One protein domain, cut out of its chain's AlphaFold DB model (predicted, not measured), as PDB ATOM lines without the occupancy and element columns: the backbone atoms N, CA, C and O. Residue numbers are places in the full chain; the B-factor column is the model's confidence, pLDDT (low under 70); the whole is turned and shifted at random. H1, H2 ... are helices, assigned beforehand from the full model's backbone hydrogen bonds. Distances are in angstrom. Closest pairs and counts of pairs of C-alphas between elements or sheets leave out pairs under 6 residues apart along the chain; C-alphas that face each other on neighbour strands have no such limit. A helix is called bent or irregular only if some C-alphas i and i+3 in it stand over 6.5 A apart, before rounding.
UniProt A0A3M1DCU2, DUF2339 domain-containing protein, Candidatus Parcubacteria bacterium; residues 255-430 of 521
ATOM      1  N   VAL A 255     -43.523  -7.006  25.035       70.38
ATOM      2  CA  VAL A 255     -44.013  -7.979  24.046       70.38
ATOM      3  C   VAL A 255     -43.315  -7.793  22.689       70.38
ATOM      4  O   VAL A 255     -42.852  -8.758  22.085       70.38
ATOM      5  N   VAL A 256     -43.139  -6.541  22.250       73.88
ATOM      6  CA  VAL A 256     -42.512  -6.185  20.966       73.88
ATOM      7  C   VAL A 256     -41.047  -6.666  20.842       73.88
ATOM      8  O   VAL A 256     -40.776  -7.419  19.905       73.88
ATOM      9  N   PRO A 257     -40.099  -6.324  21.747       70.25
ATOM     10  CA  PRO A 257     -38.746  -6.896  21.751       70.25
ATOM     11  C   PRO A 257     -38.674  -8.428  21.652       70.25
ATOM     12  O   PRO A 257     -37.863  -8.950  20.884       70.25
ATOM     13  N   MET A 258     -39.525  -9.152  22.390       74.00
ATOM     14  CA  MET A 258     -39.543 -10.622  22.363       74.00
ATOM     15  C   MET A 258     -39.964 -11.156  20.986       74.00
ATOM     16  O   MET A 258     -39.341 -12.079  20.456       74.00
ATOM     17  N   LEU A 259     -40.994 -10.557  20.386       76.25
ATOM     18  CA  LEU A 259     -41.491 -10.935  19.062       76.25
ATOM     19  C   LEU A 259     -40.471 -10.632  17.957       76.25
ATOM     20  O   LEU A 259     -40.269 -11.464  17.075       76.25
ATOM     21  N   LEU A 260     -39.787  -9.483  18.030       76.19
ATOM     22  CA  LEU A 260     -38.752  -9.104  17.063       76.19
ATOM     23  C   LEU A 260     -37.549 -10.058  17.116       76.19
ATOM     24  O   LEU A 260     -37.036 -10.467  16.073       76.19
ATOM     25  N   TYR A 261     -37.139 -10.472  18.321       74.44
ATOM     26  CA  TYR A 261     -36.118 -11.505  18.491       74.44
ATOM     27  C   TYR A 261     -36.550 -12.838  17.868       74.44
ATOM     28  O   TYR A 261     -35.790 -13.457  17.125       74.44
ATOM     29  N   LEU A 262     -37.780 -13.279  18.143       78.06
ATOM     30  CA  LEU A 262     -38.271 -14.572  17.674       78.06
ATOM     31  C   LEU A 262     -38.443 -14.605  16.146       78.06
ATOM     32  O   LEU A 262     -38.113 -15.609  15.516       78.06
ATOM     33  N   PHE A 263     -38.860 -13.488  15.544       79.25
ATOM     34  CA  PHE A 263     -38.824 -13.273  14.096       79.25
ATOM     35  C   PHE A 263     -37.398 -13.419  13.543       79.25
ATOM     36  O   PHE A 263     -37.184 -14.176  12.598       79.25
ATOM     37  N   ALA A 264     -36.406 -12.776  14.168       75.19
ATOM     38  CA  ALA A 264     -35.008 -12.878  13.751       75.19
ATOM     39  C   ALA A 264     -34.454 -14.315  13.865       75.19
ATOM     40  O   ALA A 264     -33.736 -14.765  12.968       75.19
ATOM     41  N   VAL A 265     -34.829 -15.063  14.912       76.56
ATOM     42  CA  VAL A 265     -34.499 -16.495  15.045       76.56
ATOM     43  C   VAL A 265     -35.140 -17.313  13.929       76.56
ATOM     44  O   VAL A 265     -34.435 -18.100  13.306       76.56
ATOM     45  N   ILE A 266     -36.423 -17.105  13.619       80.31
ATOM     46  CA  ILE A 266     -37.104 -17.814  12.523       80.31
ATOM     47  C   ILE A 266     -36.460 -17.492  11.171       80.31
ATOM     48  O   ILE A 266     -36.211 -18.407  10.393       80.31
ATOM     49  N   CYS A 267     -36.127 -16.230  10.887       79.12
ATOM     50  CA  CYS A 267     -35.408 -15.868   9.663       79.12
ATOM     51  C   CYS A 267     -34.026 -16.537   9.591       79.12
ATOM     52  O   CYS A 267     -33.656 -17.069   8.543       79.12
ATOM     53  N   GLY A 268     -33.281 -16.565  10.700       72.44
ATOM     54  CA  GLY A 268     -31.974 -17.219  10.781       72.44
ATOM     55  C   GLY A 268     -32.049 -18.738  10.605       72.44
ATOM     56  O   GLY A 268     -31.284 -19.309   9.829       72.44
ATOM     57  N   THR A 269     -32.988 -19.415  11.269       73.12
ATOM     58  CA  THR A 269     -33.157 -20.871  11.139       73.12
ATOM     59  C   THR A 269     -33.744 -21.269   9.794       73.12
ATOM     60  O   THR A 269     -33.363 -22.310   9.262       73.12
ATOM     61  N   LEU A 270     -34.598 -20.431   9.200       74.69
ATOM     62  CA  LEU A 270     -35.093 -20.609   7.840       74.69
ATOM     63  C   LEU A 270     -33.963 -20.484   6.814       74.69
ATOM     64  O   LEU A 270     -33.830 -21.342   5.944       74.69
ATOM     65  N   TRP A 271     -33.102 -19.474   6.956       72.00
ATOM     66  CA  TRP A 271     -31.892 -19.340   6.146       72.00
ATOM     67  C   TRP A 271     -31.009 -20.595   6.249       72.00
ATOM     68  O   TRP A 271     -30.619 -21.163   5.229       72.00
ATOM     69  N   LEU A 272     -30.765 -21.095   7.467       67.75
ATOM     70  CA  LEU A 272     -30.031 -22.349   7.684       67.75
ATOM     71  C   LEU A 272     -30.725 -23.560   7.034       67.75
ATOM     72  O   LEU A 272     -30.054 -24.373   6.400       67.75
ATOM     73  N   ALA A 273     -32.045 -23.692   7.165       68.75
ATOM     74  CA  ALA A 273     -32.798 -24.814   6.608       68.75
ATOM     75  C   ALA A 273     -32.777 -24.827   5.069       68.75
ATOM     76  O   ALA A 273     -32.582 -25.891   4.478       68.75
ATOM     77  N   LEU A 274     -32.923 -23.660   4.430       67.75
ATOM     78  CA  LEU A 274     -32.915 -23.518   2.971       67.75
ATOM     79  C   LEU A 274     -31.516 -23.730   2.375       67.75
ATOM     80  O   LEU A 274     -31.381 -24.501   1.429       67.75
ATOM     81  N   PHE A 275     -30.472 -23.107   2.935       65.44
ATOM     82  CA  PHE A 275     -29.116 -23.195   2.372       65.44
ATOM     83  C   PHE A 275     -28.359 -24.475   2.754       65.44
ATOM     84  O   PHE A 275     -27.592 -24.985   1.940       65.44
ATOM     85  N   ALA A 276     -28.555 -25.019   3.961       63.22
ATOM     86  CA  ALA A 276     -27.868 -26.243   4.398       63.22
ATOM     87  C   ALA A 276     -28.693 -27.530   4.181       63.22
ATOM     88  O   ALA A 276     -28.197 -28.627   4.439       63.22
ATOM     89  N   GLY A 277     -29.955 -27.423   3.744       61.38
ATOM     90  CA  GLY A 277     -30.860 -28.563   3.535       61.38
ATOM     91  C   GLY A 277     -31.317 -29.267   4.823       61.38
ATOM     92  O   GLY A 277     -31.928 -30.337   4.773       61.38
ATOM     93  N   TRP A 278     -31.020 -28.698   5.996       69.50
ATOM     94  CA  TRP A 278     -31.274 -29.299   7.309       69.50
ATOM     95  C   TRP A 278     -32.719 -29.076   7.776       69.50
ATOM     96  O   TRP A 278     -32.974 -28.420   8.784       69.50
ATOM     97  N   MET A 279     -33.674 -29.671   7.056       65.44
ATOM     98  CA  MET A 279     -35.120 -29.510   7.293       65.44
ATOM     99  C   MET A 279     -35.600 -29.951   8.687       65.44
ATOM    100  O   MET A 279     -36.670 -29.541   9.116       65.44
ATOM    101  N   GLU A 280     -34.805 -30.721   9.438       66.88
ATOM    102  CA  GLU A 280     -35.066 -31.036  10.854       66.88
ATOM    103  C   GLU A 280     -35.050 -29.795  11.773       66.88
ATOM    104  O   GLU A 280     -35.668 -29.812  12.838       66.88
ATOM    105  N   LEU A 281     -34.388 -28.703  11.366       70.81
ATOM    106  CA  LEU A 281     -34.370 -27.439  12.113       70.81
ATOM    107  C   LEU A 281     -35.720 -26.708  12.068       70.81
ATOM    108  O   LEU A 281     -36.021 -25.944  12.982       70.81
ATOM    109  N   VAL A 282     -36.550 -26.942  11.045       77.81
ATOM    110  CA  VAL A 282     -37.853 -26.273  10.884       77.81
ATOM    111  C   VAL A 282     -38.864 -26.701  11.965       77.81
ATOM    112  O   VAL A 282     -39.338 -25.821  12.689       77.81
ATOM    113  N   PRO A 283     -39.162 -28.002  12.190       75.81
ATOM    114  CA  PRO A 283     -40.056 -28.410  13.276       75.81
ATOM    115  C   PRO A 283     -39.446 -28.133  14.658       75.81
ATOM    116  O   PRO A 283     -40.182 -27.826  15.594       75.81
ATOM    117  N   ALA A 284     -38.114 -28.170  14.790       78.88
ATOM    118  CA  ALA A 284     -37.437 -27.768  16.022       78.88
ATOM    119  C   ALA A 284     -37.671 -26.276  16.331       78.88
ATOM    120  O   ALA A 284     -38.037 -25.940  17.457       78.88
ATOM    121  N   THR A 285     -37.544 -25.396  15.327       80.88
ATOM    122  CA  THR A 285     -37.853 -23.956  15.438       80.88
ATOM    123  C   THR A 285     -39.293 -23.739  15.871       80.88
ATOM    124  O   THR A 285     -39.545 -22.935  16.762       80.88
ATOM    125  N   LEU A 286     -40.233 -24.497  15.311       82.06
ATOM    126  CA  LEU A 286     -41.643 -24.411  15.685       82.06
ATOM    127  C   LEU A 286     -41.883 -24.785  17.156       82.06
ATOM    128  O   LEU A 286     -42.616 -24.093  17.856       82.06
ATOM    129  N   LEU A 287     -41.208 -25.825  17.656       83.31
ATOM    130  CA  LEU A 287     -41.275 -26.223  19.066       83.31
ATOM    131  C   LEU A 287     -40.659 -25.163  19.999       83.31
ATOM    132  O   LEU A 287     -41.213 -24.884  21.062       83.31
ATOM    133  N   LEU A 288     -39.557 -24.525  19.590       82.06
ATOM    134  CA  LEU A 288     -38.965 -23.384  20.301       82.06
ATOM    135  C   LEU A 288     -39.949 -22.210  20.358       82.06
ATOM    136  O   LEU A 288     -40.207 -21.692  21.442       82.06
ATOM    137  N   VAL A 289     -40.537 -21.824  19.223       83.69
ATOM    138  CA  VAL A 289     -41.545 -20.753  19.116       83.69
ATOM    139  C   VAL A 289     -42.743 -21.041  20.022       83.69
ATOM    140  O   VAL A 289     -43.133 -20.180  20.809       83.69
ATOM    141  N   PHE A 290     -43.261 -22.269  19.995       83.88
ATOM    142  CA  PHE A 290     -44.334 -22.728  20.877       83.88
ATOM    143  C   PHE A 290     -43.975 -22.535  22.362       83.88
ATOM    144  O   PHE A 290     -44.755 -21.968  23.125       83.88
ATOM    145  N   LEU A 291     -42.765 -22.937  22.770       82.88
ATOM    146  CA  LEU A 291     -42.286 -22.784  24.148       82.88
ATOM    147  C   LEU A 291     -42.142 -21.310  24.575       82.88
ATOM    148  O   LEU A 291     -42.347 -20.999  25.745       82.88
ATOM    149  N   HIS A 292     -41.839 -20.400  23.643       79.81
ATOM    150  CA  HIS A 292     -41.742 -18.957  23.912       79.81
ATOM    151  C   HIS A 292     -43.107 -18.270  24.022       79.81
ATOM    152  O   HIS A 292     -43.257 -17.329  24.798       79.81
ATOM    153  N   TYR A 293     -44.111 -18.743  23.281       81.44
ATOM    154  CA  TYR A 293     -45.488 -18.259  23.406       81.44
ATOM    155  C   TYR A 293     -46.212 -18.822  24.639       81.44
ATOM    156  O   TYR A 293     -47.147 -18.197  25.134       81.44
ATOM    157  N   MET A 294     -45.770 -19.959  25.182       82.12
ATOM    158  CA  MET A 294     -46.435 -20.634  26.302       82.12
ATOM    159  C   MET A 294     -46.638 -19.751  27.560       82.12
ATOM    160  O   MET A 294     -47.767 -19.715  28.056       82.12
ATOM    161  N   PRO A 295     -45.659 -18.950  28.042       79.25
ATOM    162  CA  PRO A 295     -45.887 -17.994  29.132       79.25
ATOM    163  C   PRO A 295     -46.917 -16.905  28.799       79.25
ATOM    164  O   PRO A 295     -47.673 -16.484  29.675       79.25
ATOM    165  N   LEU A 296     -46.964 -16.451  27.543       79.38
ATOM    166  CA  LEU A 296     -47.896 -15.422  27.082       79.38
ATOM    167  C   LEU A 296     -49.329 -15.965  27.014       79.38
ATOM    168  O   LEU A 296     -50.251 -15.321  27.513       79.38
ATOM    169  N   TRP A 297     -49.511 -17.175  26.479       81.44
ATOM    170  CA  TRP A 297     -50.807 -17.851  26.488       81.44
ATOM    171  C   TRP A 297     -51.308 -18.114  27.907       81.44
ATOM    172  O   TRP A 297     -52.482 -17.877  28.173       81.44
ATOM    173  N   ILE A 298     -50.429 -18.533  28.828       79.12
ATOM    174  CA  ILE A 298     -50.784 -18.676  30.246       79.12
ATOM    175  C   ILE A 298     -51.279 -17.341  30.809       79.12
ATOM    176  O   ILE A 298     -52.331 -17.326  31.438       79.12
ATOM    177  N   LYS A 299     -50.588 -16.216  30.568       77.31
ATOM    178  CA  LYS A 299     -51.042 -14.895  31.051       77.31
ATOM    179  C   LYS A 299     -52.446 -14.541  30.543       77.31
ATOM    180  O   LYS A 299     -53.299 -14.188  31.352       77.31
ATOM    181  N   VAL A 300     -52.701 -14.680  29.239       78.38
ATOM    182  CA  VAL A 300     -54.021 -14.388  28.635       78.38
ATOM    183  C   VAL A 300     -55.105 -15.332  29.163       78.38
ATOM    184  O   VAL A 300     -56.208 -14.897  29.483       78.38
ATOM    185  N   TRP A 301     -54.801 -16.624  29.282       77.88
ATOM    186  CA  TRP A 301     -55.743 -17.631  29.771       77.88
ATOM    187  C   TRP A 301     -56.081 -17.444  31.260       77.88
ATOM    188  O   TRP A 301     -57.248 -17.533  31.636       77.88
ATOM    189  N   LEU A 302     -55.092 -17.106  32.097       76.19
ATOM    190  CA  LEU A 302     -55.301 -16.794  33.517       76.19
ATOM    191  C   LEU A 302     -56.154 -15.531  33.718       76.19
ATOM    192  O   LEU A 302     -57.024 -15.541  34.592       76.19
ATOM    193  N   ASP A 303     -55.948 -14.475  32.915       73.25
ATOM    194  CA  ASP A 303     -56.796 -13.267  32.949       73.25
ATOM    195  C   ASP A 303     -58.247 -13.591  32.568       73.25
ATOM    196  O   ASP A 303     -59.173 -13.182  33.269       73.25
ATOM    197  N   LYS A 304     -58.443 -14.398  31.513       73.44
ATOM    198  CA  LYS A 304     -59.774 -14.848  31.072       73.44
ATOM    199  C   LYS A 304     -60.492 -15.730  32.099       73.44
ATOM    200  O   LYS A 304     -61.713 -15.647  32.186       73.44
ATOM    201  N   MET A 305     -59.776 -16.591  32.829       68.44
ATOM    202  CA  MET A 305     -60.406 -17.662  33.615       68.44
ATOM    203  C   MET A 305     -60.506 -17.406  35.125       68.44
ATOM    204  O   MET A 305     -61.424 -17.937  35.746       68.44
ATOM    205  N   MET A 306     -59.587 -16.653  35.745       63.22
ATOM    206  CA  MET A 306     -59.498 -16.613  37.219       63.22
ATOM    207  C   MET A 306     -59.453 -15.220  37.867       63.22
ATOM    208  O   MET A 306     -59.373 -15.153  39.090       63.22
ATOM    209  N   TRP A 307     -59.516 -14.117  37.106       59.25
ATOM    210  CA  TRP A 307     -59.559 -12.738  37.650       59.25
ATOM    211  C   TRP A 307     -58.475 -12.445  38.719       59.25
ATOM    212  O   TRP A 307     -58.666 -11.672  39.653       59.25
ATOM    213  N   LEU A 308     -57.301 -13.075  38.592       56.25
ATOM    214  CA  LEU A 308     -56.291 -13.195  39.658       56.25
ATOM    215  C   LEU A 308     -55.452 -11.927  39.926       56.25
ATOM    216  O   LEU A 308     -54.348 -12.020  40.460       56.25
ATOM    217  N   GLY A 309     -55.915 -10.743  39.513       53.78
ATOM    218  CA  GLY A 309     -55.165  -9.486  39.658       53.78
ATOM    219  C   GLY A 309     -53.824  -9.445  38.906       53.78
ATOM    220  O   GLY A 309     -53.022  -8.539  39.120       53.78
ATOM    221  N   VAL A 310     -53.566 -10.419  38.025       61.72
ATOM    222  CA  VAL A 310     -52.424 -10.405  37.104       61.72
ATOM    223  C   VAL A 310     -52.578  -9.195  36.182       61.72
ATOM    224  O   VAL A 310     -53.681  -8.907  35.724       61.72
ATOM    225  N   ARG A 311     -51.479  -8.485  35.896       64.50
ATOM    226  CA  ARG A 311     -51.481  -7.343  34.973       64.50
ATOM    227  C   ARG A 311     -52.089  -7.765  33.630       64.50
ATOM    228  O   ARG A 311     -51.472  -8.524  32.882       64.50
ATOM    229  N   ARG A 312     -53.291  -7.263  33.333       66.88
ATOM    230  CA  ARG A 312     -53.975  -7.500  32.060       66.88
ATOM    231  C   ARG A 312     -53.134  -6.916  30.923       66.88
ATOM    232  O   ARG A 312     -52.743  -5.751  30.976       66.88
ATOM    233  N   LEU A 313     -52.861  -7.736  29.908       70.75
ATOM    234  CA  LEU A 313     -52.230  -7.292  28.663       70.75
ATOM    235  C   LEU A 313     -53.140  -6.271  27.985       70.75
ATOM    236  O   LEU A 313     -54.334  -6.532  27.820       70.75
ATOM    237  N   SER A 314     -52.578  -5.138  27.573       76.56
ATOM    238  CA  SER A 314     -53.334  -4.127  26.830       76.56
ATOM    239  C   SER A 314     -53.870  -4.699  25.513       76.56
ATOM    240  O   SER A 314     -53.263  -5.594  24.919       76.56
ATOM    241  N   ASP A 315     -54.985  -4.159  25.015       79.25
ATOM    242  CA  ASP A 315     -55.588  -4.610  23.749       79.25
ATOM    243  C   ASP A 315     -54.593  -4.506  22.579       79.25
ATOM    244  O   ASP A 315     -54.561  -5.358  21.689       79.25
ATOM    245  N   PHE A 316     -53.701  -3.509  22.632       80.31
ATOM    246  CA  PHE A 316     -52.567  -3.364  21.724       80.31
ATOM    247  C   PHE A 316     -51.585  -4.543  21.815       80.31
ATOM    248  O   PHE A 316     -51.263  -5.147  20.795       80.31
ATOM    249  N   GLU A 317     -51.132  -4.917  23.016       79.56
ATOM    250  CA  GLU A 317     -50.212  -6.048  23.209       79.56
ATOM    251  C   GLU A 317     -50.827  -7.381  22.768       79.56
ATOM    252  O   GLU A 317     -50.132  -8.196  22.157       79.56
ATOM    253  N   GLN A 318     -52.122  -7.598  23.019       80.19
ATOM    254  CA  GLN A 318     -52.838  -8.789  22.544       80.19
ATOM    255  C   GLN A 318     -52.924  -8.810  21.010       80.19
ATOM    256  O   GLN A 318     -52.585  -9.817  20.387       80.19
ATOM    257  N   THR A 319     -53.286  -7.679  20.392       84.06
ATOM    258  CA  THR A 319     -53.382  -7.539  18.929       84.06
ATOM    259  C   THR A 319     -52.030  -7.751  18.246       84.06
ATOM    260  O   THR A 319     -51.936  -8.506  17.279       84.06
ATOM    261  N   VAL A 320     -50.959  -7.143  18.769       83.75
ATOM    262  CA  VAL A 320     -49.593  -7.301  18.243       83.75
ATOM    263  C   VAL A 320     -49.088  -8.735  18.426       83.75
ATOM    264  O   VAL A 320     -48.481  -9.282  17.506       83.75
ATOM    265  N   SER A 321     -49.381  -9.376  19.562       83.25
ATOM    266  CA  SER A 321     -49.044 -10.788  19.799       83.25
ATOM    267  C   SER A 321     -49.724 -11.719  18.800       83.25
ATOM    268  O   SER A 321     -49.080 -12.609  18.249       83.25
ATOM    269  N   PHE A 322     -51.012 -11.495  18.533       85.12
ATOM    270  CA  PHE A 322     -51.783 -12.278  17.573       85.12
ATOM    271  C   PHE A 322     -51.303 -12.057  16.134       85.12
ATOM    272  O   PHE A 322     -51.023 -13.021  15.422       85.12
ATOM    273  N   ALA A 323     -51.125 -10.800  15.719       87.00
ATOM    274  CA  ALA A 323     -50.612 -10.455  14.394       87.00
ATOM    275  C   ALA A 323     -49.210 -11.042  14.153       87.00
ATOM    276  O   ALA A 323     -48.941 -11.593  13.083       87.00
ATOM    277  N   ALA A 324     -48.335 -10.998  15.162       85.88
ATOM    278  CA  ALA A 324     -47.037 -11.653  15.095       85.88
ATOM    279  C   ALA A 324     -47.176 -13.179  15.017       85.88
ATOM    280  O   ALA A 324     -46.548 -13.781  14.154       85.88
ATOM    281  N   ALA A 325     -48.026 -13.816  15.830       86.19
ATOM    282  CA  ALA A 325     -48.245 -15.263  15.767       86.19
ATOM    283  C   ALA A 325     -48.712 -15.722  14.375       86.19
ATOM    284  O   ALA A 325     -48.181 -16.701  13.840       86.19
ATOM    285  N   LEU A 326     -49.641 -14.986  13.753       86.75
ATOM    286  CA  LEU A 326     -50.070 -15.213  12.370       86.75
ATOM    287  C   LEU A 326     -48.906 -15.047  11.382       86.75
ATOM    288  O   LEU A 326     -48.677 -15.932  10.558       86.75
ATOM    289  N   GLY A 327     -48.133 -13.961  11.494       86.31
ATOM    290  CA  GLY A 327     -46.966 -13.706  10.643       86.31
ATOM    291  C   GLY A 327     -45.902 -14.805  10.740       86.31
ATOM    292  O   GLY A 327     -45.457 -15.326   9.717       86.31
ATOM    293  N   LEU A 328     -45.545 -15.224  11.957       85.62
ATOM    294  CA  LEU A 328     -44.583 -16.304  12.198       85.62
ATOM    295  C   LEU A 328     -45.095 -17.649  11.657       85.62
ATOM    296  O   LEU A 328     -44.346 -18.360  10.988       85.62
ATOM    297  N   THR A 329     -46.378 -17.969  11.868       85.19
ATOM    298  CA  THR A 329     -47.011 -19.171  11.293       85.19
ATOM    299  C   THR A 329     -46.971 -19.141   9.765       85.19
ATOM    300  O   THR A 329     -46.655 -20.154   9.140       85.19
ATOM    301  N   GLY A 330     -47.266 -17.990   9.153       85.75
ATOM    302  CA  GLY A 330     -47.232 -17.797   7.703       85.75
ATOM    303  C   GLY A 330     -45.828 -17.982   7.126       85.75
ATOM    304  O   GLY A 330     -45.662 -18.695   6.137       85.75
ATOM    305  N   ILE A 331     -44.805 -17.435   7.788       84.62
ATOM    306  CA  ILE A 331     -43.396 -17.622   7.408       84.62
ATOM    307  C   ILE A 331     -42.991 -19.095   7.519       84.62
ATOM    308  O   ILE A 331     -42.357 -19.613   6.604       84.62
ATOM    309  N   ILE A 332     -43.379 -19.799   8.587       83.00
ATOM    310  CA  ILE A 332     -43.046 -21.222   8.775       83.00
ATOM    311  C   ILE A 332     -43.859 -22.128   7.826       83.00
ATOM    312  O   ILE A 332     -43.366 -23.158   7.359       83.00
ATOM    313  N   TRP A 333     -45.078 -21.729   7.457       85.62
ATOM    314  CA  TRP A 333     -45.875 -22.404   6.431       85.62
ATOM    315  C   TRP A 333     -45.240 -22.259   5.039       85.62
ATOM    316  O   TRP A 333     -45.057 -23.261   4.337       85.62
ATOM    317  N   LEU A 334     -44.830 -21.037   4.671       81.62
ATOM    318  CA  LEU A 334     -44.067 -20.757   3.450       81.62
ATOM    319  C   LEU A 334     -42.736 -21.515   3.462       81.62
ATOM    320  O   LEU A 334     -42.394 -22.171   2.487       81.62
ATOM    321  N   ALA A 335     -42.021 -21.520   4.585       75.25
ATOM    322  CA  ALA A 335     -40.793 -22.284   4.770       75.25
ATOM    323  C   ALA A 335     -40.972 -23.783   4.516       75.25
ATOM    324  O   ALA A 335     -40.170 -24.381   3.805       75.25
ATOM    325  N   GLY A 336     -42.014 -24.399   5.079       74.50
ATOM    326  CA  GLY A 336     -42.282 -25.823   4.888       74.50
ATOM    327  C   GLY A 336     -42.662 -26.159   3.443       74.50
ATOM    328  O   GLY A 336     -42.163 -27.133   2.883       74.50
ATOM    329  N   THR A 337     -43.482 -25.316   2.809       70.88
ATOM    330  CA  THR A 337     -43.923 -25.499   1.412       70.88
ATOM    331  C   THR A 337     -42.822 -25.194   0.384       70.88
ATOM    332  O   THR A 337     -42.717 -25.908  -0.609       70.88
ATOM    333  N   ILE A 338     -41.941 -24.219   0.637       66.94
ATOM    334  CA  ILE A 338     -40.765 -23.898  -0.198       66.94
ATOM    335  C   ILE A 338     -39.606 -24.869   0.075       66.94
ATOM    336  O   ILE A 338     -38.916 -25.283  -0.854       66.94
ATOM    337  N   GLY A 339     -39.412 -25.320   1.316       62.66
ATOM    338  CA  GLY A 339     -38.480 -26.404   1.649       62.66
ATOM    339  C   GLY A 339     -38.851 -27.716   0.947       62.66
ATOM    340  O   GLY A 339     -37.971 -28.463   0.518       62.66
ATOM    341  N   LEU A 340     -40.150 -27.932   0.717       59.78
ATOM    342  CA  LEU A 340     -40.681 -28.969  -0.168       59.78
ATOM    343  C   LEU A 340     -40.403 -28.727  -1.662       59.78
ATOM    344  O   LEU A 340     -40.370 -29.694  -2.409       59.78
ATOM    345  N   VAL A 341     -40.118 -27.503  -2.116       52.34
ATOM    346  CA  VAL A 341     -39.540 -27.248  -3.457       52.34
ATOM    347  C   VAL A 341     -38.032 -27.515  -3.461       52.34
ATOM    348  O   VAL A 341     -37.503 -28.039  -4.440       52.34
ATOM    349  N   GLY A 342     -37.347 -27.282  -2.336       54.25
ATOM    350  CA  GLY A 342     -35.958 -27.707  -2.097       54.25
ATOM    351  C   GLY A 342     -35.724 -29.219  -2.259       54.25
ATOM    352  O   GLY A 342     -34.589 -29.645  -2.475       54.25
ATOM    353  N   TYR A 343     -36.796 -30.020  -2.265       51.22
ATOM    354  CA  TYR A 343     -36.828 -31.414  -2.725       51.22
ATOM    355  C   TYR A 343     -36.183 -31.608  -4.112       51.22
ATOM    356  O   TYR A 343     -35.507 -32.610  -4.336       51.22
ATOM    357  N   LEU A 344     -36.323 -30.623  -5.008       47.12
ATOM    358  CA  LEU A 344     -35.753 -30.628  -6.358       47.12
ATOM    359  C   LEU A 344     -34.262 -30.246  -6.403       47.12
ATOM    360  O   LEU A 344     -33.586 -30.571  -7.374       47.12
ATOM    361  N   TRP A 345     -33.720 -29.583  -5.372       47.09
ATOM    362  CA  TRP A 345     -32.348 -29.040  -5.397       47.09
ATOM    363  C   TRP A 345     -31.264 -30.039  -4.937       47.09
ATOM    364  O   TRP A 345     -30.096 -29.687  -4.809       47.09
ATOM    365  N   ASN A 346     -31.629 -31.303  -4.693       47.03
ATOM    366  CA  ASN A 346     -30.698 -32.418  -4.446       47.03
ATOM    367  C   ASN A 346     -29.683 -32.218  -3.284       47.03
ATOM    368  O   ASN A 346     -28.602 -32.811  -3.266       47.03
ATOM    369  N   VAL A 347     -30.019 -31.416  -2.264       49.75
ATOM    370  CA  VAL A 347     -29.120 -31.158  -1.121       49.75
ATOM    371  C   VAL A 347     -29.237 -32.251  -0.036       49.75
ATOM    372  O   VAL A 347     -30.053 -32.188   0.883       49.75
ATOM    373  N   SER A 348     -28.333 -33.232  -0.112       50.09
ATOM    374  CA  SER A 348     -27.806 -34.087   0.982       50.09
ATOM    375  C   SER A 348     -28.649 -35.230   1.625       50.09
ATOM    376  O   SER A 348     -29.589 -35.044   2.401       50.09
ATOM    377  N   SER A 349     -28.192 -36.461   1.349       46.78
ATOM    378  CA  SER A 349     -27.800 -37.551   2.285       46.78
ATOM    379  C   SER A 349     -28.686 -38.063   3.445       46.78
ATOM    380  O   SER A 349     -28.200 -38.882   4.225       46.78
ATOM    381  N   HIS A 350     -29.956 -37.676   3.596       54.66
ATOM    382  CA  HIS A 350     -30.813 -38.220   4.673       54.66
ATOM    383  C   HIS A 350     -31.696 -39.393   4.231       54.66
ATOM    384  O   HIS A 350     -32.218 -39.404   3.117       54.66
ATOM    385  N   SER A 351     -31.935 -40.343   5.146       57.56
ATOM    386  CA  SER A 351     -32.884 -41.434   4.917       57.56
ATOM    387  C   SER A 351     -34.298 -40.892   4.699       57.56
ATOM    388  O   SER A 351     -34.776 -39.997   5.407       57.56
ATOM    389  N   GLU A 352     -34.983 -41.455   3.709       66.00
ATOM    390  CA  GLU A 352     -36.271 -40.962   3.220       66.00
ATOM    391  C   GLU A 352     -37.345 -40.899   4.324       66.00
ATOM    392  O   GLU A 352     -38.132 -39.953   4.397       66.00
ATOM    393  N   ARG A 353     -37.307 -41.859   5.258       64.88
ATOM    394  CA  ARG A 353     -38.182 -41.914   6.436       64.88
ATOM    395  C   ARG A 353     -38.019 -40.702   7.361       64.88
ATOM    396  O   ARG A 353     -39.029 -40.171   7.813       64.88
ATOM    397  N   SER A 354     -36.786 -40.255   7.633       65.31
ATOM    398  CA  SER A 354     -36.539 -39.099   8.515       65.31
ATOM    399  C   SER A 354     -37.095 -37.811   7.902       65.31
ATOM    400  O   SER A 354     -37.805 -37.054   8.561       65.31
ATOM    401  N   ARG A 355     -36.868 -37.621   6.593       67.00
ATOM    402  CA  ARG A 355     -37.388 -36.476   5.827       67.00
ATOM    403  C   ARG A 355     -38.920 -36.413   5.857       67.00
ATOM    404  O   ARG A 355     -39.475 -35.383   6.232       67.00
ATOM    405  N   ARG A 356     -39.605 -37.521   5.540       69.56
ATOM    406  CA  ARG A 356     -41.082 -37.599   5.567       69.56
ATOM    407  C   ARG A 356     -41.659 -37.286   6.958       69.56
ATOM    408  O   ARG A 356     -42.654 -36.572   7.052       69.56
ATOM    409  N   LEU A 357     -41.015 -37.763   8.031       69.19
ATOM    410  CA  LEU A 357     -41.413 -37.451   9.411       69.19
ATOM    411  C   LEU A 357     -41.208 -35.968   9.765       69.19
ATOM    412  O   LEU A 357     -42.079 -35.384  10.403       69.19
ATOM    413  N   GLY A 358     -40.113 -35.343   9.317       71.44
ATOM    414  CA  GLY A 358     -39.858 -33.913   9.530       71.44
ATOM    415  C   GLY A 358     -40.925 -33.009   8.902       71.44
ATOM    416  O   GLY A 358     -41.416 -32.089   9.560       71.44
ATOM    417  N   TYR A 359     -41.352 -33.303   7.669       74.69
ATOM    418  CA  TYR A 359     -42.437 -32.560   7.013       74.69
ATOM    419  C   TYR A 359     -43.789 -32.772   7.704       74.69
ATOM    420  O   TYR A 359     -44.511 -31.803   7.937       74.69
ATOM    421  N   ALA A 360     -44.112 -34.012   8.091       77.31
ATOM    422  CA  ALA A 360     -45.346 -34.311   8.816       77.31
ATOM    423  C   ALA A 360     -45.404 -33.604  10.180       77.31
ATOM    424  O   ALA A 360     -46.415 -32.979  10.504       77.31
ATOM    425  N   ALA A 361     -44.302 -33.630  10.936       79.69
ATOM    426  CA  ALA A 361     -44.174 -32.900  12.193       79.69
ATOM    427  C   ALA A 361     -44.319 -31.385  11.986       79.69
ATOM    428  O   ALA A 361     -45.041 -30.744  12.741       79.69
ATOM    429  N   THR A 362     -43.696 -30.818  10.945       83.00
ATOM    430  CA  THR A 362     -43.789 -29.379  10.640       83.00
ATOM    431  C   THR A 362     -45.225 -28.964  10.329       83.00
ATOM    432  O   THR A 362     -45.724 -28.027  10.942       83.00
ATOM    433  N   ALA A 363     -45.916 -29.669   9.428       83.94
ATOM    434  CA  ALA A 363     -47.295 -29.342   9.061       83.94
ATOM    435  C   ALA A 363     -48.252 -29.441  10.263       83.94
ATOM    436  O   ALA A 363     -49.050 -28.529  10.485       83.94
ATOM    437  N   PHE A 364     -48.128 -30.504  11.067       84.62
ATOM    438  CA  PHE A 364     -48.940 -30.705  12.268       84.62
ATOM    439  C   PHE A 364     -48.673 -29.638  13.338       84.62
ATOM    440  O   PHE A 364     -49.609 -28.990  13.801       84.62
ATOM    441  N   LEU A 365     -47.404 -29.411  13.701       87.25
ATOM    442  CA  LEU A 365     -47.020 -28.412  14.704       87.25
ATOM    443  C   LEU A 365     -47.434 -26.997  14.278       87.25
ATOM    444  O   LEU A 365     -47.872 -26.222  15.124       87.25
ATOM    445  N   ASN A 366     -47.352 -26.669  12.982       89.75
ATOM    446  CA  ASN A 366     -47.737 -25.352  12.480       89.75
ATOM    447  C   ASN A 366     -49.252 -25.131  12.550       89.75
ATOM    448  O   ASN A 366     -49.698 -24.075  12.983       89.75
ATOM    449  N   ALA A 367     -50.046 -26.135  12.164       89.44
ATOM    450  CA  ALA A 367     -51.502 -26.064  12.259       89.44
ATOM    451  C   ALA A 367     -51.985 -26.030  13.715       89.44
ATOM    452  O   ALA A 367     -52.895 -25.272  14.044       89.44
ATOM    453  N   PHE A 368     -51.335 -26.790  14.600       89.62
ATOM    454  CA  PHE A 368     -51.618 -26.754  16.032       89.62
ATOM    455  C   PHE A 368     -51.287 -25.384  16.641       89.62
ATOM    456  O   PHE A 368     -52.129 -24.805  17.323       89.62
ATOM    457  N   PHE A 369     -50.109 -24.822  16.343       89.75
ATOM    458  CA  PHE A 369     -49.730 -23.475  16.783       89.75
ATOM    459  C   PHE A 369     -50.701 -22.407  16.250       89.75
ATOM    460  O   PHE A 369     -51.138 -21.548  17.013       89.75
ATOM    461  N   PHE A 370     -51.100 -22.486  14.977       91.19
ATOM    462  CA  PHE A 370     -52.096 -21.591  14.381       91.19
ATOM    463  C   PHE A 370     -53.441 -21.637  15.122       91.19
ATOM    464  O   PHE A 370     -53.921 -20.606  15.594       91.19
ATOM    465  N   ALA A 371     -54.013 -22.836  15.281       90.38
ATOM    466  CA  ALA A 371     -55.288 -23.029  15.966       90.38
ATOM    467  C   ALA A 371     -55.237 -22.529  17.414       90.38
ATOM    468  O   ALA A 371     -56.117 -21.789  17.851       90.38
ATOM    469  N   PHE A 372     -54.177 -22.882  18.148       89.12
ATOM    470  CA  PHE A 372     -54.029 -22.516  19.555       89.12
ATOM    471  C   PHE A 372     -53.955 -20.994  19.751       89.12
ATOM    472  O   PHE A 372     -54.585 -20.459  20.662       89.12
ATOM    473  N   ASN A 373     -53.269 -20.268  18.860       89.12
ATOM    474  CA  ASN A 373     -53.262 -18.803  18.898       89.12
ATOM    475  C   ASN A 373     -54.651 -18.197  18.635       89.12
ATOM    476  O   ASN A 373     -55.003 -17.223  19.295       89.12
ATOM    477  N   ILE A 374     -55.456 -18.773  17.734       89.12
ATOM    478  CA  ILE A 374     -56.834 -18.308  17.494       89.12
ATOM    479  C   ILE A 374     -57.698 -18.501  18.746       89.12
ATOM    480  O   ILE A 374     -58.330 -17.550  19.204       89.12
ATOM    481  N   PHE A 375     -57.675 -19.683  19.370       86.06
ATOM    482  CA  PHE A 375     -58.439 -19.927  20.602       86.06
ATOM    483  C   PHE A 375     -58.043 -18.988  21.755       86.06
ATOM    484  O   PHE A 375     -58.906 -18.531  22.510       86.06
ATOM    485  N   ILE A 376     -56.750 -18.674  21.897       83.50
ATOM    486  CA  ILE A 376     -56.261 -17.816  22.982       83.50
ATOM    487  C   ILE A 376     -56.531 -16.329  22.723       83.50
ATOM    488  O   ILE A 376     -57.003 -15.650  23.637       83.50
ATOM    489  N   PHE A 377     -56.264 -15.808  21.522       81.75
ATOM    490  CA  PHE A 377     -56.295 -14.361  21.257       81.75
ATOM    491  C   PHE A 377     -57.574 -13.854  20.574       81.75
ATOM    492  O   PHE A 377     -57.882 -12.670  20.684       81.75
ATOM    493  N   THR A 378     -58.339 -14.705  19.888       82.56
ATOM    494  CA  THR A 378     -59.503 -14.279  19.091       82.56
ATOM    495  C   THR A 378     -60.821 -14.396  19.871       82.56
ATOM    496  O   THR A 378     -61.003 -15.297  20.695       82.56
ATOM    497  N   SER A 379     -61.765 -13.487  19.604       77.56
ATOM    498  CA  SER A 379     -63.154 -13.528  20.085       77.56
ATOM    499  C   SER A 379     -63.952 -14.664  19.430       77.56
ATOM    500  O   SER A 379     -63.778 -14.929  18.244       77.56
ATOM    501  N   GLY A 380     -64.865 -15.306  20.173       75.38
ATOM    502  CA  GLY A 380     -65.575 -16.520  19.727       75.38
ATOM    503  C   GLY A 380     -66.166 -16.442  18.312       75.38
ATOM    504  O   GLY A 380     -65.882 -17.303  17.490       75.38
ATOM    505  N   HIS A 381     -66.868 -15.350  17.987       78.38
ATOM    506  CA  HIS A 381     -67.509 -15.143  16.679       78.38
ATOM    507  C   HIS A 381     -66.542 -14.998  15.484       78.38
ATOM    508  O   HIS A 381     -66.978 -15.077  14.342       78.38
ATOM    509  N   LEU A 382     -65.244 -14.759  15.713       85.56
ATOM    510  CA  LEU A 382     -64.228 -14.747  14.651       85.56
ATOM    511  C   LEU A 382     -63.380 -16.028  14.637       85.56
ATOM    512  O   LEU A 382     -62.650 -16.249  13.672       85.56
ATOM    513  N   GLN A 383     -63.444 -16.875  15.673       88.94
ATOM    514  CA  GLN A 383     -62.611 -18.080  15.756       88.94
ATOM    515  C   GLN A 383     -62.901 -19.047  14.602       88.94
ATOM    516  O   GLN A 383     -61.961 -19.490  13.942       88.94
ATOM    517  N   SER A 384     -64.176 -19.317  14.310       90.00
ATOM    518  CA  SER A 384     -64.591 -20.174  13.192       90.00
ATOM    519  C   SER A 384     -64.088 -19.640  11.845       90.00
ATOM    520  O   SER A 384     -63.484 -20.389  11.076       90.00
ATOM    521  N   LEU A 385     -64.225 -18.332  11.597       91.25
ATOM    522  CA  LEU A 385     -63.751 -17.663  10.380       91.25
ATOM    523  C   LEU A 385     -62.229 -17.794  10.191       91.25
ATOM    524  O   LEU A 385     -61.772 -18.168   9.107       91.25
ATOM    525  N   TRP A 386     -61.432 -17.532  11.233       91.25
ATOM    526  CA  TRP A 386     -59.970 -17.660  11.158       91.25
ATOM    527  C   TRP A 386     -59.513 -19.120  11.014       91.25
ATOM    528  O   TRP A 386     -58.578 -19.393  10.258       91.25
ATOM    529  N   LEU A 387     -60.180 -20.070  11.680       92.44
ATOM    530  CA  LEU A 387     -59.897 -21.504  11.547       92.44
ATOM    531  C   LEU A 387     -60.257 -22.025  10.144       92.44
ATOM    532  O   LEU A 387     -59.462 -22.753   9.544       92.44
ATOM    533  N   ALA A 388     -61.386 -21.593   9.575       92.06
ATOM    534  CA  ALA A 388     -61.787 -21.914   8.205       92.06
ATOM    535  C   ALA A 388     -60.823 -21.311   7.166       92.06
ATOM    536  O   ALA A 388     -60.382 -22.011   6.249       92.06
ATOM    537  N   GLY A 389     -60.415 -20.049   7.343       91.62
ATOM    538  CA  GLY A 389     -59.392 -19.407   6.510       91.62
ATOM    539  C   GLY A 389     -58.042 -20.133   6.573       91.62
ATOM    540  O   GLY A 389     -57.419 -20.388   5.539       91.62
ATOM    541  N   GLY A 390     -57.625 -20.559   7.768       90.69
ATOM    542  CA  GLY A 390     -56.451 -21.410   7.954       90.69
ATOM    543  C   GLY A 390     -56.579 -22.770   7.271       90.69
ATOM    544  O   GLY A 390     -55.649 -23.205   6.595       90.69
ATOM    545  N   SER A 391     -57.736 -23.425   7.384       92.56
ATOM    546  CA  SER A 391     -58.010 -24.685   6.687       92.56
ATOM    547  C   SER A 391     -57.844 -24.545   5.171       92.56
ATOM    548  O   SER A 391     -57.139 -25.357   4.561       92.56
ATOM    549  N   ALA A 392     -58.403 -23.487   4.574       92.06
ATOM    550  CA  ALA A 392     -58.254 -23.195   3.149       92.06
ATOM    551  C   ALA A 392     -56.787 -22.930   2.759       92.06
ATOM    552  O   ALA A 392     -56.312 -23.449   1.746       92.06
ATOM    553  N   LEU A 393     -56.039 -22.195   3.589       90.62
ATOM    554  CA  LEU A 393     -54.613 -21.939   3.377       90.62
ATOM    555  C   LEU A 393     -53.788 -23.238   3.428       90.62
ATOM    556  O   LEU A 393     -52.995 -23.500   2.524       90.62
ATOM    557  N   PHE A 394     -54.013 -24.115   4.410       90.00
ATOM    558  CA  PHE A 394     -53.341 -25.419   4.469       90.00
ATOM    559  C   PHE A 394     -53.749 -26.358   3.317       90.00
ATOM    560  O   PHE A 394     -52.883 -27.073   2.806       90.00
ATOM    561  N   ALA A 395     -55.001 -26.317   2.846       89.62
ATOM    562  CA  ALA A 395     -55.445 -27.066   1.664       89.62
ATOM    563  C   ALA A 395     -54.738 -26.589   0.384       89.62
ATOM    564  O   ALA A 395     -54.248 -27.407  -0.402       89.62
ATOM    565  N   LEU A 396     -54.622 -25.270   0.200       88.56
ATOM    566  CA  LEU A 396     -53.869 -24.674  -0.904       88.56
ATOM    567  C   LEU A 396     -52.388 -25.069  -0.833       88.56
ATOM    568  O   LEU A 396     -51.808 -25.440  -1.852       88.56
ATOM    569  N   GLY A 397     -51.801 -25.090   0.366       83.56
ATOM    570  CA  GLY A 397     -50.436 -25.575   0.599       83.56
ATOM    571  C   GLY A 397     -50.253 -27.040   0.210       83.56
ATOM    572  O   GLY A 397     -49.305 -27.366  -0.501       83.56
ATOM    573  N   ALA A 398     -51.191 -27.910   0.598       84.56
ATOM    574  CA  ALA A 398     -51.194 -29.318   0.203       84.56
ATOM    575  C   ALA A 398     -51.255 -29.479  -1.326       84.56
ATOM    576  O   ALA A 398     -50.490 -30.259  -1.899       84.56
ATOM    577  N   TYR A 399     -52.125 -28.718  -1.998       85.62
ATOM    578  CA  TYR A 399     -52.261 -28.738  -3.455       85.62
ATOM    579  C   TYR A 399     -50.991 -28.247  -4.167       85.62
ATOM    580  O   TYR A 399     -50.455 -28.953  -5.024       85.62
ATOM    581  N   VAL A 400     -50.485 -27.071  -3.787       82.81
ATOM    582  CA  VAL A 400     -49.284 -26.450  -4.367       82.81
ATOM    583  C   VAL A 400     -48.061 -27.345  -4.167       82.81
ATOM    584  O   VAL A 400     -47.372 -27.656  -5.140       82.81
ATOM    585  N   ALA A 401     -47.837 -27.847  -2.949       76.75
ATOM    586  CA  ALA A 401     -46.719 -28.739  -2.657       76.75
ATOM    587  C   ALA A 401     -46.784 -30.036  -3.481       76.75
ATOM    588  O   ALA A 401     -45.781 -30.431  -4.066       76.75
ATOM    589  N   THR A 402     -47.966 -30.650  -3.617       78.12
ATOM    590  CA  THR A 402     -48.150 -31.878  -4.421       78.12
ATOM    591  C   THR A 402     -47.935 -31.631  -5.918       78.12
ATOM    592  O   THR A 402     -47.367 -32.475  -6.613       78.12
ATOM    593  N   ARG A 403     -48.357 -30.470  -6.436       81.38
ATOM    594  CA  ARG A 403     -48.117 -30.071  -7.835       81.38
ATOM    595  C   ARG A 403     -46.632 -29.848  -8.131       81.38
ATOM    596  O   ARG A 403     -46.191 -30.202  -9.223       81.38
ATOM    597  N   LEU A 404     -45.887 -29.282  -7.180       74.19
ATOM    598  CA  LEU A 404     -44.460 -28.976  -7.317       74.19
ATOM    599  C   LEU A 404     -43.573 -30.217  -7.160       74.19
ATOM    600  O   LEU A 404     -42.697 -30.435  -7.993       74.19
ATOM    601  N   THR A 405     -43.807 -31.050  -6.142       71.12
ATOM    602  CA  THR A 405     -42.991 -32.258  -5.908       71.12
ATOM    603  C   THR A 405     -43.343 -33.419  -6.829       71.12
ATOM    604  O   THR A 405     -42.515 -34.301  -7.018       71.12
ATOM    605  N   ARG A 406     -44.562 -33.434  -7.390       74.44
ATOM    606  CA  ARG A 406     -45.179 -34.582  -8.087       74.44
ATOM    607  C   ARG A 406     -45.376 -35.826  -7.206       74.44
ATOM    608  O   ARG A 406     -45.816 -36.857  -7.712       74.44
ATOM    609  N   ASP A 407     -45.135 -35.718  -5.899       70.00
ATOM    610  CA  ASP A 407     -45.196 -36.833  -4.958       70.00
ATOM    611  C   ASP A 407     -46.477 -36.812  -4.107       70.00
ATOM    612  O   ASP A 407     -46.651 -35.924  -3.265       70.00
ATOM    613  N   PRO A 408     -47.367 -37.817  -4.230       68.00
ATOM    614  CA  PRO A 408     -48.653 -37.832  -3.527       68.00
ATOM    615  C   PRO A 408     -48.520 -37.994  -2.004       68.00
ATOM    616  O   PRO A 408     -49.459 -37.709  -1.265       68.00
ATOM    617  N   SER A 409     -47.355 -38.427  -1.509       67.12
ATOM    618  CA  SER A 409     -47.090 -38.545  -0.067       67.12
ATOM    619  C   SER A 409     -46.967 -37.189   0.644       67.12
ATOM    620  O   SER A 409     -47.190 -37.116   1.853       67.12
ATOM    621  N   VAL A 410     -46.673 -36.115  -0.098       71.50
ATOM    622  CA  VAL A 410     -46.536 -34.739   0.413       71.50
ATOM    623  C   VAL A 410     -47.890 -34.100   0.725       71.50
ATOM    624  O   VAL A 410     -48.003 -33.352   1.697       71.50
ATOM    625  N   PHE A 411     -48.926 -34.434  -0.053       77.25
ATOM    626  CA  PHE A 411     -50.299 -33.961   0.151       77.25
ATOM    627  C   PHE A 411     -50.784 -34.203   1.583       77.25
ATOM    628  O   PHE A 411     -51.435 -33.366   2.203       77.25
ATOM    629  N   LEU A 412     -50.474 -35.389   2.096       79.50
ATOM    630  CA  LEU A 412     -51.202 -36.009   3.185       79.50
ATOM    631  C   LEU A 412     -51.045 -35.317   4.557       79.50
ATOM    632  O   LEU A 412     -52.072 -35.105   5.202       79.50
ATOM    633  N   PRO A 413     -49.844 -34.900   5.017       80.81
ATOM    634  CA  PRO A 413     -49.720 -34.145   6.266       80.81
ATOM    635  C   PRO A 413     -50.331 -32.734   6.207       80.81
ATOM    636  O   PRO A 413     -50.952 -32.309   7.178       80.81
ATOM    637  N   TYR A 414     -50.212 -32.016   5.083       83.38
ATOM    638  CA  TYR A 414     -50.828 -30.687   4.927       83.38
ATOM    639  C   TYR A 414     -52.353 -30.769   4.766       83.38
ATOM    640  O   TYR A 414     -53.078 -29.951   5.329       83.38
ATOM    641  N   GLY A 415     -52.848 -31.792   4.066       85.94
ATOM    642  CA  GLY A 415     -54.274 -32.093   3.974       85.94
ATOM    643  C   GLY A 415     -54.872 -32.464   5.333       85.94
ATOM    644  O   GLY A 415     -55.941 -31.970   5.675       85.94
ATOM    645  N   PHE A 416     -54.177 -33.272   6.142       85.75
ATOM    646  CA  PHE A 416     -54.632 -33.605   7.496       85.75
ATOM    647  C   PHE A 416     -54.658 -32.376   8.416       85.75
ATOM    648  O   PHE A 416     -55.611 -32.190   9.166       85.75
ATOM    649  N   ALA A 417     -53.651 -31.502   8.317       88.94
ATOM    650  CA  ALA A 417     -53.639 -30.216   9.008       88.94
ATOM    651  C   ALA A 417     -54.838 -29.328   8.615       88.94
ATOM    652  O   ALA A 417     -55.520 -28.798   9.489       88.94
ATOM    653  N   SER A 418     -55.143 -29.218   7.317       90.44
ATOM    654  CA  SER A 418     -56.339 -28.522   6.816       90.44
ATOM    655  C   SER A 418     -57.638 -29.132   7.357       90.44
ATOM    656  O   SER A 418     -58.492 -28.415   7.878       90.44
ATOM    657  N   PHE A 419     -57.764 -30.460   7.321       90.00
ATOM    658  CA  PHE A 419     -58.910 -31.185   7.869       90.00
ATOM    659  C   PHE A 419     -59.095 -30.937   9.376       90.00
ATOM    660  O   PHE A 419     -60.204 -30.640   9.813       90.00
ATOM    661  N   ALA A 420     -58.019 -30.976  10.169       89.50
ATOM    662  CA  ALA A 420     -58.075 -30.691  11.603       89.50
ATOM    663  C   ALA A 420     -58.518 -29.242  11.898       89.50
ATOM    664  O   ALA A 420     -59.326 -29.022  12.798       89.50
ATOM    665  N   LEU A 421     -58.049 -28.266  11.110       91.44
ATOM    666  CA  LEU A 421     -58.501 -26.872  11.204       91.44
ATOM    667  C   LEU A 421     -59.972 -26.705  10.793       91.44
ATOM    668  O   LEU A 421     -60.691 -25.928  11.416       91.44
ATOM    669  N   LEU A 422     -60.441 -27.457   9.789       92.19
ATOM    670  CA  LEU A 422     -61.849 -27.457   9.380       92.19
ATOM    671  C   LEU A 422     -62.758 -28.011  10.483       92.19
ATOM    672  O   LEU A 422     -63.787 -27.413  10.777       92.19
ATOM    673  N   LEU A 423     -62.369 -29.124  11.114       89.31
ATOM    674  CA  LEU A 423     -63.094 -29.677  12.261       89.31
ATOM    675  C   LEU A 423     -63.167 -28.671  13.413       89.31
ATOM    676  O   LEU A 423     -64.244 -28.458  13.957       89.31
ATOM    677  N   ALA A 424     -62.045 -28.023  13.745       88.88
ATOM    678  CA  ALA A 424     -62.003 -27.000  14.784       88.88
ATOM    679  C   ALA A 424     -62.903 -25.793  14.452       88.88
ATOM    680  O   ALA A 424     -63.539 -25.257  15.351       88.88
ATOM    681  N   ALA A 425     -63.002 -25.390  13.180       90.31
ATOM    682  CA  ALA A 425     -63.933 -24.344  12.753       90.31
ATOM    683  C   ALA A 425     -65.402 -24.771  12.925       90.31
ATOM    684  O   ALA A 425     -66.195 -24.012  13.475       90.31
ATOM    685  N   LEU A 426     -65.750 -25.993  12.500       88.81
ATOM    686  CA  LEU A 426     -67.104 -26.546  12.637       88.81
ATOM    687  C   LEU A 426     -67.530 -26.646  14.109       88.81
ATOM    688  O   LEU A 426     -68.664 -26.306  14.427       88.81
ATOM    689  N   MET A 427     -66.619 -27.058  14.999       85.62
ATOM    690  CA  MET A 427     -66.865 -27.180  16.444       85.62
ATOM    691  C   MET A 427     -67.199 -25.850  17.141       85.62
ATOM    692  O   MET A 427     -67.827 -25.889  18.190       85.62
ATOM    693  N   GLN A 428     -66.810 -24.695  16.579       86.25
ATOM    694  CA  GLN A 428     -67.144 -23.379  17.150       86.25
ATOM    695  C   GLN A 428     -68.444 -22.775  16.599       86.25
ATOM    696  O   GLN A 428     -68.962 -21.834  17.192       86.25
ATOM    697  N   GLU A 429     -68.948 -23.277  15.469       85.75
ATOM    698  CA  GLU A 429     -70.127 -22.732  14.776       85.75
ATOM    699  C   GLU A 429     -71.378 -23.615  14.962       85.75
ATOM    700  O   GLU A 429     -72.504 -23.138  14.832       85.75
ATOM    701  N   LEU A 430     -71.196 -24.915  15.224       85.31
ATOM    702  CA  LEU A 430     -72.261 -25.918  15.221       85.31
ATOM    703  C   LEU A 430     -72.248 -26.771  16.488       85.31
ATOM    704  O   LEU A 430     -71.220 -27.324  16.867       85.31
TER     705      LEU A 430
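What this domain is: This is residues 255 to 430 of the 521 residues of the protein "DUF2339 domain-containing protein" of Candidatus Parcubacteria bacterium (UniProt A0A3M1DCU2). What shape does the printed part have? It is an up-and-down bundle of six long helices or arms, each running against the one before it in the chain, set as two rows of three: H1, H3 and H6 in one row, H2a, H5 and H7 in the other. At one end H2b, the second arm of a bent helix, turns away, and the short H4 lies at the other end. What is it made of? The class is all helix: 176 residues are printed, with seven named helices, H1 to H7 in order, and no named strand. It is compact, with a radius of gyration of the C-alphas of 17.0 A, and spans 55 by 38 by 22 A.

How they stand to each other: How do the first helices stand? H2, residues 281 to 306, was assigned as one helix by its hydrogen bonds but is bent, with C-alphas 292 and 295 6.7 A apart; its arms H2a, residues 281 to 292, and H2b, residues 295 to 306, stand at a steep tilt of 40 degrees. H1, residues 255 to 276, and H2a form a helical hairpin at a shallow tilt of 11 degrees, the closest C-alphas being those of Ala 273 and Leu 281, 6.3 A apart. Which helices are the hubs? H3, residues 315 to 339, and H5, residues 352 to 377, touch opposite ways at 17 degrees, a shallow tilt, closest at the C-alphas of Phe 322 and Phe 377, 6.2 A. H5 also touches H2a, closest at the C-alphas of Pro 283 and Thr 362, 4.7 A, with its residues 358 to 369 alone. What follows? H6, residues 380 to 405, and H7, residues 408 to 429, form a helical hairpin, closest at the C-alphas of Ser 391 and Ser 418, 4.2 A. H4, residues 342 to 345, is close to H6 but not clearly touching, at 7.0 A between the C-alphas of Tyr 343 and Thr 405. Are the backbones helical? Every O i to N i+4 pair is within hydrogen-bond range in H1, H2a, H2b, H3 and H5, against 20 of 22 in H6 and 14 of 18 in H7; H4 is too short for such a pair.

Where its parts are: Where does H1 begin? C-alpha 255 is at (-44.013, -7.979, 24.046), and H1 is 31.3 A long. How long are the later helices? H3 measures 35.4 A, H5 37.9 A, H6 37.6 A and H7 32.0 A, ending at C-alpha 429, (-70.127, -22.732, 14.776).

The domain as a whole: Is anything missing? The printed part has no cut, and no link is long. Where is confidence low? Residues 272 to 280, 305 to 312, 338 to 357 and 408 to 409 are under 70.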